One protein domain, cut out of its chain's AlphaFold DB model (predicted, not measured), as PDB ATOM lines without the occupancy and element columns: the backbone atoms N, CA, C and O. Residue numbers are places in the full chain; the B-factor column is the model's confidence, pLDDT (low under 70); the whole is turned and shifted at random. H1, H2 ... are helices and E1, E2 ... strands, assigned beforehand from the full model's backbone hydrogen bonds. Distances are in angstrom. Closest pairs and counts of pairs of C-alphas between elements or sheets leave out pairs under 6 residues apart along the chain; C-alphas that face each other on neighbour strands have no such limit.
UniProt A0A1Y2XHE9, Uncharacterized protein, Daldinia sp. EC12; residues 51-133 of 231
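This is residues 51 to 133 of the 231 residues of an uncharacterized protein of Daldinia sp. EC12 (UniProt A0A1Y2XHE9). A two-stranded hairpin, E1 and E2, forms the middle of this domain, and three helices sit round it without touching one another: H3 packs on E1, H2 packs on E2 near Val 82, and the short H1 packs on E1 near Ile 62. The printed part has 83 residues with three named helices and two named strands, in the order H1, E1, E2, H2, H3. The sheet, in the order E1 - E2, is antiparallel, and the class is mixed, helices and strands. The whole is only just compact, close to loose, with a radius of gyration of the C-alphas of 13.7 A, and its rounded outline spans 38 by 32 by 23 A.

H1, residues 51 to 58, and E1, residues 62 to 68, are close but not clearly touching, with 2 pairs of C-alphas within 8 A; the closest C-alphas, those of Leu 56 and Ile 62, are 5.8 A apart. E1 forms a hairpin with E2, residues 76 to 82, and the two are antiparallel, with 148 degrees between their directions. Across this pair, N 63 and O 81 are 2.8 A apart and N 79 and O 65 are 2.9 A apart, both within hydrogen-bond range. H2, residues 90 to 100, touches E2, with the C-alphas of Val 82 and His 97 closest at 6.2 A. H2 is only just apart from E1, at 8.2 A, and only just apart from H1, at 8.4 A. H3, residues 112 to 125, touches E1, with the C-alphas of Val 63 and Phe 119 closest at 6.0 A. H3 is apart from E2 and from H2, while H1 and H3 are near each other, with 5 pairs of C-alphas within 10 A. In H1, H2 and H3 every O i to N i+4 pair is within hydrogen-bond range.

H1 has 8 residues and begins at C-alpha 51, (11.569, -29.103, -36.023). E1, 7 residues, measures 18.7 A from first to last C-alpha, and E2, also 7 residues, measures 18.4 A. E2 ends at C-alpha 82, (-3.433, -26.904, -41.741). H2, 11 residues, is 15.4 A long. H3, 14 residues, is the longest helix at 20.1 A and ends at C-alpha 125, (3.023, -25.104, -55.104).

The two C-alphas farthest apart, those of Ser 71 and Ala 133, are 43.2 A apart. The printed part has no cut. The link from H1 to E1 is tight, those from E1 to E2 and from E2 to H2 are short, and the link from H2 to H3, 11 residues, is long. The mean pLDDT of the printed part is 81.7, and residues 125 to 133, of which 125 belongs to H3, are under 70.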
ATOM      1  N   LYS A  51      11.160 -28.305 -34.847       89.25
ATOM      2  CA  LYS A  51      11.569 -29.103 -36.023       89.25
ATOM      3  C   LYS A  51      10.395 -29.694 -36.819       89.25
ATOM      4  O   LYS A  51      10.426 -29.736 -38.046       89.25
ATOM      5  N   ASP A  52       9.365 -30.156 -36.128       86.94
ATOM      6  CA  ASP A  52       8.138 -30.683 -36.727       86.94
ATOM      7  C   ASP A  52       7.327 -29.597 -37.449       86.94
ATOM      8  O   ASP A  52       6.981 -29.772 -38.614       86.94
ATOM      9  N   VAL A  53       7.107 -28.448 -36.806       86.75
ATOM     10  CA  VAL A  53       6.447 -27.280 -37.409       86.75
ATOM     11  C   VAL A  53       7.240 -26.774 -38.612       86.75
ATOM     12  O   VAL A  53       6.646 -26.463 -39.636       86.75
ATOM     13  N   HIS A  54       8.571 -26.754 -38.523       87.31
ATOM     14  CA  HIS A  54       9.447 -26.397 -39.638       87.31
ATOM     15  C   HIS A  54       9.241 -27.331 -40.836       87.31
ATOM     16  O   HIS A  54       9.078 -26.876 -41.961       87.31
ATOM     17  N   THR A  55       9.171 -28.643 -40.594       88.62
ATOM     18  CA  THR A  55       8.941 -29.636 -41.656       88.62
ATOM     19  C   THR A  55       7.564 -29.449 -42.306       88.62
ATOM     20  O   THR A  55       7.432 -29.517 -43.529       88.62
ATOM     21  N   LEU A  56       6.529 -29.177 -41.503       88.31
ATOM     22  CA  LEU A  56       5.178 -28.879 -41.998       88.31
ATOM     23  C   LEU A  56       5.122 -27.555 -42.778       88.31
ATOM     24  O   LEU A  56       4.387 -27.437 -43.755       88.31
ATOM     25  N   TRP A  57       5.902 -26.564 -42.357       86.12
ATOM     26  CA  TRP A  57       6.021 -25.274 -43.026       86.12
ATOM     27  C   TRP A  57       6.727 -25.389 -44.383       86.12
ATOM     28  O   TRP A  57       6.265 -24.823 -45.374       86.12
ATOM     29  N   ASP A  58       7.813 -26.157 -44.458       85.50
ATOM     30  CA  ASP A  58       8.561 -26.376 -45.702       85.50
ATOM     31  C   ASP A  58       7.751 -27.169 -46.725       85.50
ATOM     32  O   ASP A  58       7.755 -26.841 -47.910       85.50
ATOM     33  N   SER A  59       6.990 -28.158 -46.254       86.38
ATOM     34  CA  SER A  59       6.092 -28.970 -47.084       86.38
ATOM     35  C   SER A  59       4.778 -28.274 -47.447       86.38
ATOM     36  O   SER A  59       3.924 -28.888 -48.078       86.38
ATOM     37  N   SER A  60       4.592 -26.998 -47.078       87.62
ATOM     38  CA  SER A  60       3.349 -26.251 -47.338       87.62
ATOM     39  C   SER A  60       2.092 -26.915 -46.743       87.62
ATOM     40  O   SER A  60       0.977 -26.683 -47.210       87.62
ATOM     41  N   ALA A  61       2.259 -27.731 -45.696       88.38
ATOM     42  CA  ALA A  61       1.166 -28.401 -44.995       88.38
ATOM     43  C   ALA A  61       0.431 -27.453 -44.037       88.38
ATOM     44  O   ALA A  61      -0.752 -27.649 -43.743       88.38
ATOM     45  N   ILE A  62       1.124 -26.413 -43.562       90.81
ATOM     46  CA  ILE A  62       0.575 -25.376 -42.687       90.81
ATOM     47  C   ILE A  62       0.834 -23.973 -43.228       90.81
ATOM     48  O   ILE A  62       1.821 -23.725 -43.914       90.81
ATOM     49  N   VAL A  63      -0.035 -23.041 -42.848       90.38
ATOM     50  CA  VAL A  63       0.098 -21.606 -43.116       90.38
ATOM     51  C   VAL A  63      -0.318 -20.788 -41.902       90.38
ATOM     52  O   VAL A  63      -1.032 -21.277 -41.024       90.38
ATOM     53  N   PHE A  64       0.076 -19.516 -41.865       89.94
ATOM     54  CA  PHE A  64      -0.380 -18.584 -40.836       89.94
ATOM     55  C   PHE A  64      -1.426 -17.631 -41.388       89.94
ATOM     56  O   PHE A  64      -1.192 -16.934 -42.372       89.94
ATOM     57  N   VAL A  65      -2.584 -17.597 -40.731       86.56
ATOM     58  CA  VAL A  65      -3.730 -16.791 -41.154       86.56
ATOM     59  C   VAL A  65      -4.084 -15.810 -40.041       86.56
ATOM     60  O   VAL A  65      -4.209 -16.227 -38.886       86.56
ATOM     61  N   PRO A  66      -4.283 -14.516 -40.343       88.06
ATOM     62  CA  PRO A  66      -4.843 -13.591 -39.373       88.06
ATOM     63  C   PRO A  66      -6.300 -13.971 -39.094       88.06
ATOM     64  O   PRO A  66      -7.126 -14.077 -40.004       88.06
ATOM     65  N   LYS A  67      -6.630 -14.188 -37.822       88.56
ATOM     66  CA  LYS A  67      -8.000 -14.406 -37.351       88.56
ATOM     67  C   LYS A  67      -8.361 -13.348 -36.312       88.56
ATOM     68  O   LYS A  67      -7.485 -12.965 -35.537       88.56
ATOM     69  N   PRO A  68      -9.628 -12.902 -36.259       89.38
ATOM     70  CA  PRO A  68     -10.090 -12.026 -35.190       89.38
ATOM     71  C   PRO A  68      -9.807 -12.668 -33.834       89.38
ATOM     72  O   PRO A  68     -10.032 -13.873 -33.658       89.38
ATOM     73  N   ASP A  69      -9.302 -11.890 -32.885       88.38
ATOM     74  CA  ASP A  69      -9.133 -12.386 -31.532       88.38
ATOM     75  C   ASP A  69     -10.508 -12.524 -30.862       88.38
ATOM     76  O   ASP A  69     -11.396 -11.683 -30.996       88.38
ATOM     77  N   SER A  70     -10.706 -13.619 -30.132       87.50
ATOM     78  CA  SER A  70     -11.948 -13.859 -29.397       87.50
ATOM     79  C   SER A  70     -12.122 -12.885 -28.233       87.50
ATOM     80  O   SER A  70     -13.247 -12.661 -27.793       87.50
ATOM     81  N   SER A  71     -11.009 -12.357 -27.711       89.56
ATOM     82  CA  SER A  71     -11.004 -11.418 -26.588       89.56
ATOM     83  C   SER A  71     -11.273  -9.971 -27.015       89.56
ATOM     84  O   SER A  71     -11.894  -9.220 -26.267       89.56
ATOM     85  N   ASP A  72     -10.859  -9.604 -28.230       91.25
ATOM     86  CA  ASP A  72     -10.930  -8.248 -28.764       91.25
ATOM     87  C   ASP A  72     -11.193  -8.309 -30.276       91.25
ATOM     88  O   ASP A  72     -10.346  -8.751 -31.053       91.25
ATOM     89  N   LYS A  73     -12.385  -7.864 -30.692       86.69
ATOM     90  CA  LYS A  73     -12.833  -7.923 -32.094       86.69
ATOM     91  C   LYS A  73     -12.042  -6.997 -33.013       86.69
ATOM     92  O   LYS A  73     -12.017  -7.245 -34.217       86.69
ATOM     93  N   ASP A  74     -11.407  -5.973 -32.453       90.38
ATOM     94  CA  ASP A  74     -10.606  -5.015 -33.212       90.38
ATOM     95  C   ASP A  74      -9.152  -5.486 -33.351       90.38
ATOM     96  O   ASP A  74      -8.357  -4.890 -34.082       90.38
ATOM     97  N   ARG A  75      -8.794  -6.592 -32.686       86.75
ATOM     98  CA  ARG A  75      -7.481  -7.222 -32.802       86.75
ATOM     99  C   ARG A  75      -7.557  -8.477 -33.648       86.75
ATOM    100  O   ARG A  75      -8.492  -9.268 -33.580       86.75
ATOM    101  N   SER A  76      -6.509  -8.679 -34.433       86.31
ATOM    102  CA  SER A  76      -6.259  -9.939 -35.117       86.31
ATOM    103  C   SER A  76      -5.062 -10.626 -34.482       86.31
ATOM    104  O   SER A  76      -4.072  -9.981 -34.137       86.31
ATOM    105  N   ARG A  77      -5.146 -11.946 -34.358       89.31
ATOM    106  CA  ARG A  77      -4.030 -12.807 -33.977       89.31
ATOM    107  C   ARG A  77      -3.718 -13.752 -35.122       89.31
ATOM    108  O   ARG A  77      -4.622 -14.228 -35.810       89.31
ATOM    109  N   LEU A  78      -2.441 -14.037 -35.325       89.06
ATOM    110  CA  LEU A  78      -2.048 -15.067 -36.271       89.06
ATOM    111  C   LEU A  78      -2.344 -16.440 -35.665       89.06
ATOM    112  O   LEU A  78      -2.037 -16.705 -34.500       89.06
ATOM    113  N   VAL A  79      -2.946 -17.313 -36.463       91.25
ATOM    114  CA  VAL A  79      -3.162 -18.714 -36.102       91.25
ATOM    115  C   VAL A  79      -2.551 -19.621 -37.155       91.25
ATOM    116  O   VAL A  79      -2.531 -19.285 -38.341       91.25
ATOM    117  N   CYS A  80      -2.092 -20.787 -36.720       92.81
ATOM    118  CA  CYS A  80      -1.711 -21.872 -37.605       92.81
ATOM    119  C   CYS A  80      -2.956 -22.499 -38.241       92.81
ATOM    120  O   CYS A  80      -3.957 -22.751 -37.568       92.81
ATOM    121  N   HIS A  81      -2.913 -22.733 -39.545       91.62
ATOM    122  CA  HIS A  81      -3.961 -23.397 -40.302       91.62
ATOM    123  C   HIS A  81      -3.337 -24.520 -41.121       91.62
ATOM    124  O   HIS A  81      -2.375 -24.293 -41.848       91.62
ATOM    125  N   VAL A  82      -3.877 -25.727 -40.985       91.25
ATOM    126  CA  VAL A  82      -3.433 -26.904 -41.741       91.25
ATOM    127  C   VAL A  82      -4.212 -26.935 -43.054       91.25
ATOM    128  O   VAL A  82      -5.441 -26.933 -43.006       91.25
ATOM    129  N   ILE A  83      -3.516 -26.925 -44.195       86.38
ATOM    130  CA  ILE A  83      -4.128 -26.937 -45.538       86.38
ATOM    131  C   ILE A  83      -4.106 -28.343 -46.129       86.38
ATOM    132  O   ILE A  83      -5.146 -28.860 -46.521       86.38
ATOM    133  N   ASN A  84      -2.921 -28.946 -46.201       77.94
ATOM    134  CA  ASN A  84      -2.720 -30.250 -46.817       77.94
ATOM    135  C   ASN A  84      -1.844 -31.091 -45.884       77.94
ATOM    136  O   ASN A  84      -0.615 -31.000 -45.953       77.94
ATOM    137  N   PRO A  85      -2.436 -31.819 -44.923       79.19
ATOM    138  CA  PRO A  85      -1.650 -32.707 -44.087       79.19
ATOM    139  C   PRO A  85      -0.963 -33.760 -44.984       79.19
ATOM    140  O   PRO A  85      -1.472 -34.075 -46.054       79.19
ATOM    141  N   PRO A  86       0.212 -34.279 -44.594       78.06
ATOM    142  CA  PRO A  86       1.125 -35.040 -45.455       78.06
ATOM    143  C   PRO A  86       0.592 -36.378 -46.007       78.06
ATOM    144  O   PRO A  86       1.384 -37.150 -46.547       78.06
ATOM    145  N   GLY A  87      -0.704 -36.684 -45.876       72.50
ATOM    146  CA  GLY A  87      -1.395 -37.740 -46.616       72.50
ATOM    147  C   GLY A  87      -0.890 -39.147 -46.315       72.50
ATOM    148  O   GLY A  87      -1.103 -40.066 -47.102       72.50
ATOM    149  N   LYS A  88      -0.180 -39.329 -45.193       71.81
ATOM    150  CA  LYS A  88       0.433 -40.617 -44.830       71.81
ATOM    151  C   LYS A  88      -0.620 -41.622 -44.370       71.81
ATOM    152  O   LYS A  88      -0.499 -42.811 -44.650       71.81
ATOM    153  N   SER A  89      -1.637 -41.142 -43.657       84.12
ATOM    154  CA  SER A  89      -2.846 -41.879 -43.291       84.12
ATOM    155  C   SER A  89      -3.918 -40.906 -42.789       84.12
ATOM    156  O   SER A  89      -3.598 -39.811 -42.327       84.12
ATOM    157  N   VAL A  90      -5.187 -41.327 -42.815       84.06
ATOM    158  CA  VAL A  90      -6.313 -40.530 -42.289       84.06
ATOM    159  C   VAL A  90      -6.108 -40.177 -40.812       84.06
ATOM    160  O   VAL A  90      -6.337 -39.039 -40.409       84.06
ATOM    161  N   ASP A  91      -5.623 -41.129 -40.011       83.25
ATOM    162  CA  ASP A  91      -5.371 -40.914 -38.584       83.25
ATOM    163  C   ASP A  91      -4.231 -39.910 -38.348       83.25
ATOM    164  O   ASP A  91      -4.355 -39.025 -37.503       83.25
ATOM    165  N   SER A  92      -3.153 -39.996 -39.140       81.12
ATOM    166  CA  SER A  92      -2.037 -39.032 -39.137       81.12
ATOM    167  C   SER A  92      -2.529 -37.618 -39.434       81.12
ATOM    168  O   SER A  92      -2.155 -36.654 -38.766       81.12
ATOM    169  N   ASP A  93      -3.386 -37.490 -40.441       86.50
ATOM    170  CA  ASP A  93      -3.898 -36.198 -40.874       86.50
ATOM    171  C   ASP A  93      -4.811 -35.585 -39.809       86.50
ATOM    172  O   ASP A  93      -4.709 -34.392 -39.513       86.50
ATOM    173  N   MET A  94      -5.642 -36.408 -39.160       88.25
ATOM    174  CA  MET A  94      -6.449 -35.993 -38.012       88.25
ATOM    175  C   MET A  94      -5.600 -35.593 -36.806       88.25
ATOM    176  O   MET A  94      -5.944 -34.626 -36.120       88.25
ATOM    177  N   GLU A  95      -4.509 -36.305 -36.533       88.62
ATOM    178  CA  GLU A  95      -3.579 -35.965 -35.458       88.62
ATOM    179  C   GLU A  95      -2.925 -34.605 -35.724       88.62
ATOM    180  O   GLU A  95      -3.005 -33.710 -34.881       88.62
ATOM    181  N   ILE A  96      -2.369 -34.401 -36.920       89.00
ATOM    182  CA  ILE A  96      -1.764 -33.124 -37.326       89.00
ATOM    183  C   ILE A  96      -2.795 -31.998 -37.258       89.00
ATOM    184  O   ILE A  96      -2.516 -30.923 -36.724       89.00
ATOM    185  N   HIS A  97      -4.009 -32.242 -37.747       91.69
ATOM    186  CA  HIS A  97      -5.081 -31.265 -37.663       91.69
ATOM    187  C   HIS A  97      -5.424 -30.937 -36.203       91.69
ATOM    188  O   HIS A  97      -5.556 -29.770 -35.846       91.69
ATOM    189  N   SER A  98      -5.512 -31.934 -35.327       90.31
ATOM    190  CA  SER A  98      -5.815 -31.724 -33.905       90.31
ATOM    191  C   SER A  98      -4.693 -30.993 -33.166       90.31
ATOM    192  O   SER A  98      -4.963 -30.189 -32.274       90.31
ATOM    193  N   LEU A  99      -3.439 -31.257 -33.540       89.50
ATOM    194  CA  LEU A  99      -2.253 -30.718 -32.882       89.50
ATOM    195  C   LEU A  99      -1.822 -29.346 -33.381       89.50
ATOM    196  O   LEU A  99      -1.085 -28.685 -32.660       89.50
ATOM    197  N   TYR A 100      -2.202 -28.934 -34.592       91.75
ATOM    198  CA  TYR A 100      -1.689 -27.698 -35.192       91.75
ATOM    199  C   TYR A 100      -2.773 -26.763 -35.717       91.75
ATOM    200  O   TYR A 100      -2.519 -25.564 -35.852       91.75
ATOM    201  N   HIS A 101      -3.978 -27.253 -36.000       92.31
ATOM    202  CA  HIS A 101      -5.010 -26.411 -36.585       92.31
ATOM    203  C   HIS A 101      -5.585 -25.427 -35.563       92.31
ATOM    204  O   HIS A 101      -5.957 -25.788 -34.449       92.31
ATOM    205  N   TYR A 102      -5.708 -24.169 -35.978       92.38
ATOM    206  CA  TYR A 102      -6.259 -23.063 -35.193       92.38
ATOM    207  C   TYR A 102      -5.474 -22.725 -33.914       92.38
ATOM    208  O   TYR A 102      -5.991 -22.052 -33.018       92.38
ATOM    209  N   ILE A 103      -4.209 -23.140 -33.827       91.94
ATOM    210  CA  ILE A 103      -3.352 -22.784 -32.696       91.94
ATOM    211  C   ILE A 103      -2.862 -21.340 -32.854       91.94
ATOM    212  O   ILE A 103      -2.259 -21.020 -33.882       91.94
ATOM    213  N   PRO A 104      -3.093 -20.457 -31.863       90.06
ATOM    214  CA  PRO A 104      -2.515 -19.120 -31.862       90.06
ATOM    215  C   PRO A 104      -0.993 -19.205 -31.837       90.06
ATOM    216  O   PRO A 104      -0.422 -19.898 -30.993       90.06
ATOM    217  N   ILE A 105      -0.342 -18.483 -32.739       86.81
ATOM    218  CA  ILE A 105       1.114 -18.359 -32.733       86.81
ATOM    219  C   ILE A 105       1.522 -17.075 -32.018       86.81
ATOM    220  O   ILE A 105       0.795 -16.078 -32.018       86.81
ATOM    221  N   LEU A 106       2.693 -17.109 -31.382       84.00
ATOM    222  CA  LEU A 106       3.276 -15.912 -30.786       84.00
ATOM    223  C   LEU A 106       3.479 -14.843 -31.870       84.00
ATOM    224  O   LEU A 106       3.746 -15.198 -33.022       84.00
ATOM    225  N   PRO A 107       3.370 -13.546 -31.523       80.50
ATOM    226  CA  PRO A 107       3.656 -12.469 -32.457       80.50
ATOM    227  C   PRO A 107       5.032 -12.672 -33.088       80.50
ATOM    228  O   PRO A 107       6.054 -12.690 -32.400       80.50
ATOM    229  N   ILE A 108       5.047 -12.860 -34.401       77.88
ATOM    230  CA  ILE A 108       6.283 -13.010 -35.152       77.88
ATOM    231  C   ILE A 108       6.819 -11.591 -35.380       77.88
ATOM    232  O   ILE A 108       6.082 -10.761 -35.909       77.88
ATOM    233  N   PRO A 109       8.080 -11.279 -35.029       77.06
ATOM    234  CA  PRO A 109       8.656  -9.940 -35.205       77.06
ATOM    235  C   PRO A 109       8.973  -9.612 -36.678       77.06
ATOM    236  O   PRO A 109       9.826  -8.775 -36.963       77.06
ATOM    237  N   HIS A 110       8.327 -10.305 -37.615       73.38
ATOM    238  CA  HIS A 110       8.565 -10.205 -39.048       73.38
ATOM    239  C   HIS A 110       7.420  -9.424 -39.704       73.38
ATOM    240  O   HIS A 110       6.274  -9.547 -39.261       73.38
ATOM    241  N   PRO A 111       7.699  -8.652 -40.767       75.06
ATOM    242  CA  PRO A 111       6.654  -7.986 -41.533       75.06
ATOM    243  C   PRO A 111       5.629  -8.993 -42.072       75.06
ATOM    244  O   PRO A 111       5.981 -10.090 -42.518       75.06
ATOM    245  N   VAL A 112       4.348  -8.624 -42.017       73.31
ATOM    246  CA  VAL A 112       3.219  -9.482 -42.420       73.31
ATOM    247  C   VAL A 112       3.303  -9.889 -43.895       73.31
ATOM    248  O   VAL A 112       2.825 -10.954 -44.281       73.31
ATOM    249  N   GLU A 113       3.974  -9.076 -44.705       76.69
ATOM    250  CA  GLU A 113       4.225  -9.283 -46.125       76.69
ATOM    251  C   GLU A 113       5.001 -10.579 -46.384       76.69
ATOM    252  O   GLU A 113       4.685 -11.285 -47.337       76.69
ATOM    253  N   PHE A 114       5.953 -10.948 -45.518       76.38
ATOM    254  CA  PHE A 114       6.701 -12.205 -45.657       76.38
ATOM    255  C   PHE A 114       5.815 -13.422 -45.395       76.38
ATOM    256  O   PHE A 114       5.877 -14.414 -46.123       76.38
ATOM    257  N   LEU A 115       4.946 -13.327 -44.388       79.06
ATOM    258  CA  LEU A 115       3.970 -14.375 -44.095       79.06
ATOM    259  C   LEU A 115       2.976 -14.523 -45.249       79.06
ATOM    260  O   LEU A 115       2.646 -15.643 -45.633       79.06
ATOM    261  N   PHE A 116       2.549 -13.404 -45.838       78.62
ATOM    262  CA  PHE A 116       1.643 -13.398 -46.982       78.62
ATOM    263  C   PHE A 116       2.300 -13.940 -48.255       78.62
ATOM    264  O   PHE A 116       1.696 -14.745 -48.958       78.62
ATOM    265  N   ALA A 117       3.547 -13.554 -48.540       81.81
ATOM    266  CA  ALA A 117       4.304 -14.078 -49.673       81.81
ATOM    267  C   ALA A 117       4.476 -15.598 -49.563       81.81
ATOM    268  O   ALA A 117       4.256 -16.321 -50.535       81.81
ATOM    269  N   ARG A 118       4.790 -16.100 -48.361       76.00
ATOM    270  CA  ARG A 118       4.905 -17.542 -48.121       76.00
ATOM    271  C   ARG A 118       3.556 -18.258 -48.183       76.00
ATOM    272  O   ARG A 118       3.493 -19.350 -48.740       76.00
ATOM    273  N   PHE A 119       2.483 -17.644 -47.685       78.31
ATOM    274  CA  PHE A 119       1.117 -18.145 -47.866       78.31
ATOM    275  C   PHE A 119       0.768 -18.270 -49.354       78.31
ATOM    276  O   PHE A 119       0.333 -19.332 -49.790       78.31
ATOM    277  N   GLY A 120       1.044 -17.237 -50.151       79.31
ATOM    278  CA  GLY A 120       0.884 -17.289 -51.603       79.31
ATOM    279  C   GLY A 120       1.676 -18.444 -52.211       79.31
ATOM    280  O   GLY A 120       1.096 -19.285 -52.891       79.31
ATOM    281  N   TRP A 121       2.969 -18.550 -51.886       77.81
ATOM    282  CA  TRP A 121       3.827 -19.650 -52.341       77.81
ATOM    283  C   TRP A 121       3.223 -21.027 -52.040       77.81
ATOM    284  O   TRP A 121       3.132 -21.855 -52.938       77.81
ATOM    285  N   SER A 122       2.736 -21.240 -50.812       72.25
ATOM    286  CA  SER A 122       2.117 -22.507 -50.400       72.25
ATOM    287  C   SER A 122       0.833 -22.848 -51.163       72.25
ATOM    288  O   SER A 122       0.506 -24.019 -51.299       72.25
ATOM    289  N   LEU A 123       0.101 -21.854 -51.677       70.69
ATOM    290  CA  LEU A 123      -1.076 -22.095 -52.517       70.69
ATOM    291  C   LEU A 123      -0.684 -22.445 -53.955       70.69
ATOM    292  O   LEU A 123      -1.340 -23.283 -54.572       70.69
ATOM    293  N   PHE A 124       0.371 -21.812 -54.476       71.56
ATOM    294  CA  PHE A 124       0.839 -22.027 -55.847       71.56
ATOM    295  C   PHE A 124       1.560 -23.362 -56.023       71.56
ATOM    296  O   PHE A 124       1.397 -24.004 -57.055       71.56
ATOM    297  N   THR A 125       2.326 -23.811 -55.027       69.12
ATOM    298  CA  THR A 125       3.023 -25.104 -55.104       69.12
ATOM    299  C   THR A 125       2.093 -26.295 -54.903       69.12
ATOM    300  O   THR A 125       2.377 -27.382 -55.390       69.12
ATOM    301  N   ASN A 126       0.981 -26.116 -54.188       61.84
ATOM    302  CA  ASN A 126       0.178 -27.231 -53.689       61.84
ATOM    303  C   ASN A 126      -0.993 -27.608 -54.612       61.84
ATOM    304  O   ASN A 126      -1.989 -28.152 -54.153       61.84
ATOM    305  N   THR A 127      -0.917 -27.330 -55.918       57.91
ATOM    306  CA  THR A 127      -1.943 -27.667 -56.941       57.91
ATOM    307  C   THR A 127      -3.360 -27.102 -56.724       57.91
ATOM    308  O   THR A 127      -4.211 -27.261 -57.594       57.91
ATOM    309  N   ILE A 128      -3.635 -26.391 -55.619       55.25
ATOM    310  CA  ILE A 128      -4.964 -25.823 -55.304       55.25
ATOM    311  C   ILE A 128      -5.406 -24.830 -56.380       55.25
ATOM    312  O   ILE A 128      -6.592 -24.727 -56.688       55.25
ATOM    313  N   ILE A 129      -4.452 -24.110 -56.969       53.88
ATOM    314  CA  ILE A 129      -4.694 -23.301 -58.153       53.88
ATOM    315  C   ILE A 129      -3.839 -23.886 -59.268       53.88
ATOM    316  O   ILE A 129      -2.638 -23.627 -59.343       53.88
ATOM    317  N   VAL A 130      -4.462 -24.682 -60.133       57.53
ATOM    318  CA  VAL A 130      -3.850 -25.163 -61.372       57.53
ATOM    319  C   VAL A 130      -3.766 -23.974 -62.345       57.53
ATOM    320  O   VAL A 130      -4.544 -23.854 -63.283       57.53
ATOM    321  N   LEU A 131      -2.894 -23.005 -62.052       52.97
ATOM    322  CA  LEU A 131      -2.662 -21.827 -62.905       52.97
ATOM    323  C   LEU A 131      -1.934 -22.184 -64.195       52.97
ATOM    324  O   LEU A 131      -2.041 -21.463 -65.182       52.97
ATOM    325  N   PHE A 132      -1.223 -23.304 -64.159       55.22
ATOM    326  CA  PHE A 132      -0.497 -23.892 -65.270       55.22
ATOM    327  C   PHE A 132      -1.032 -25.299 -65.495       55.22
ATOM    328  O   PHE A 132      -0.276 -26.263 -65.547       55.22
ATOM    329  N   ALA A 133      -2.361 -25.438 -65.537       54.41
ATOM    330  CA  ALA A 133      -2.901 -26.579 -66.251       54.41
ATOM    331  C   ALA A 133      -2.461 -26.281 -67.673       54.41
ATOM    332  O   ALA A 133      -2.930 -25.293 -68.246       54.41
TER     333      ALA A 133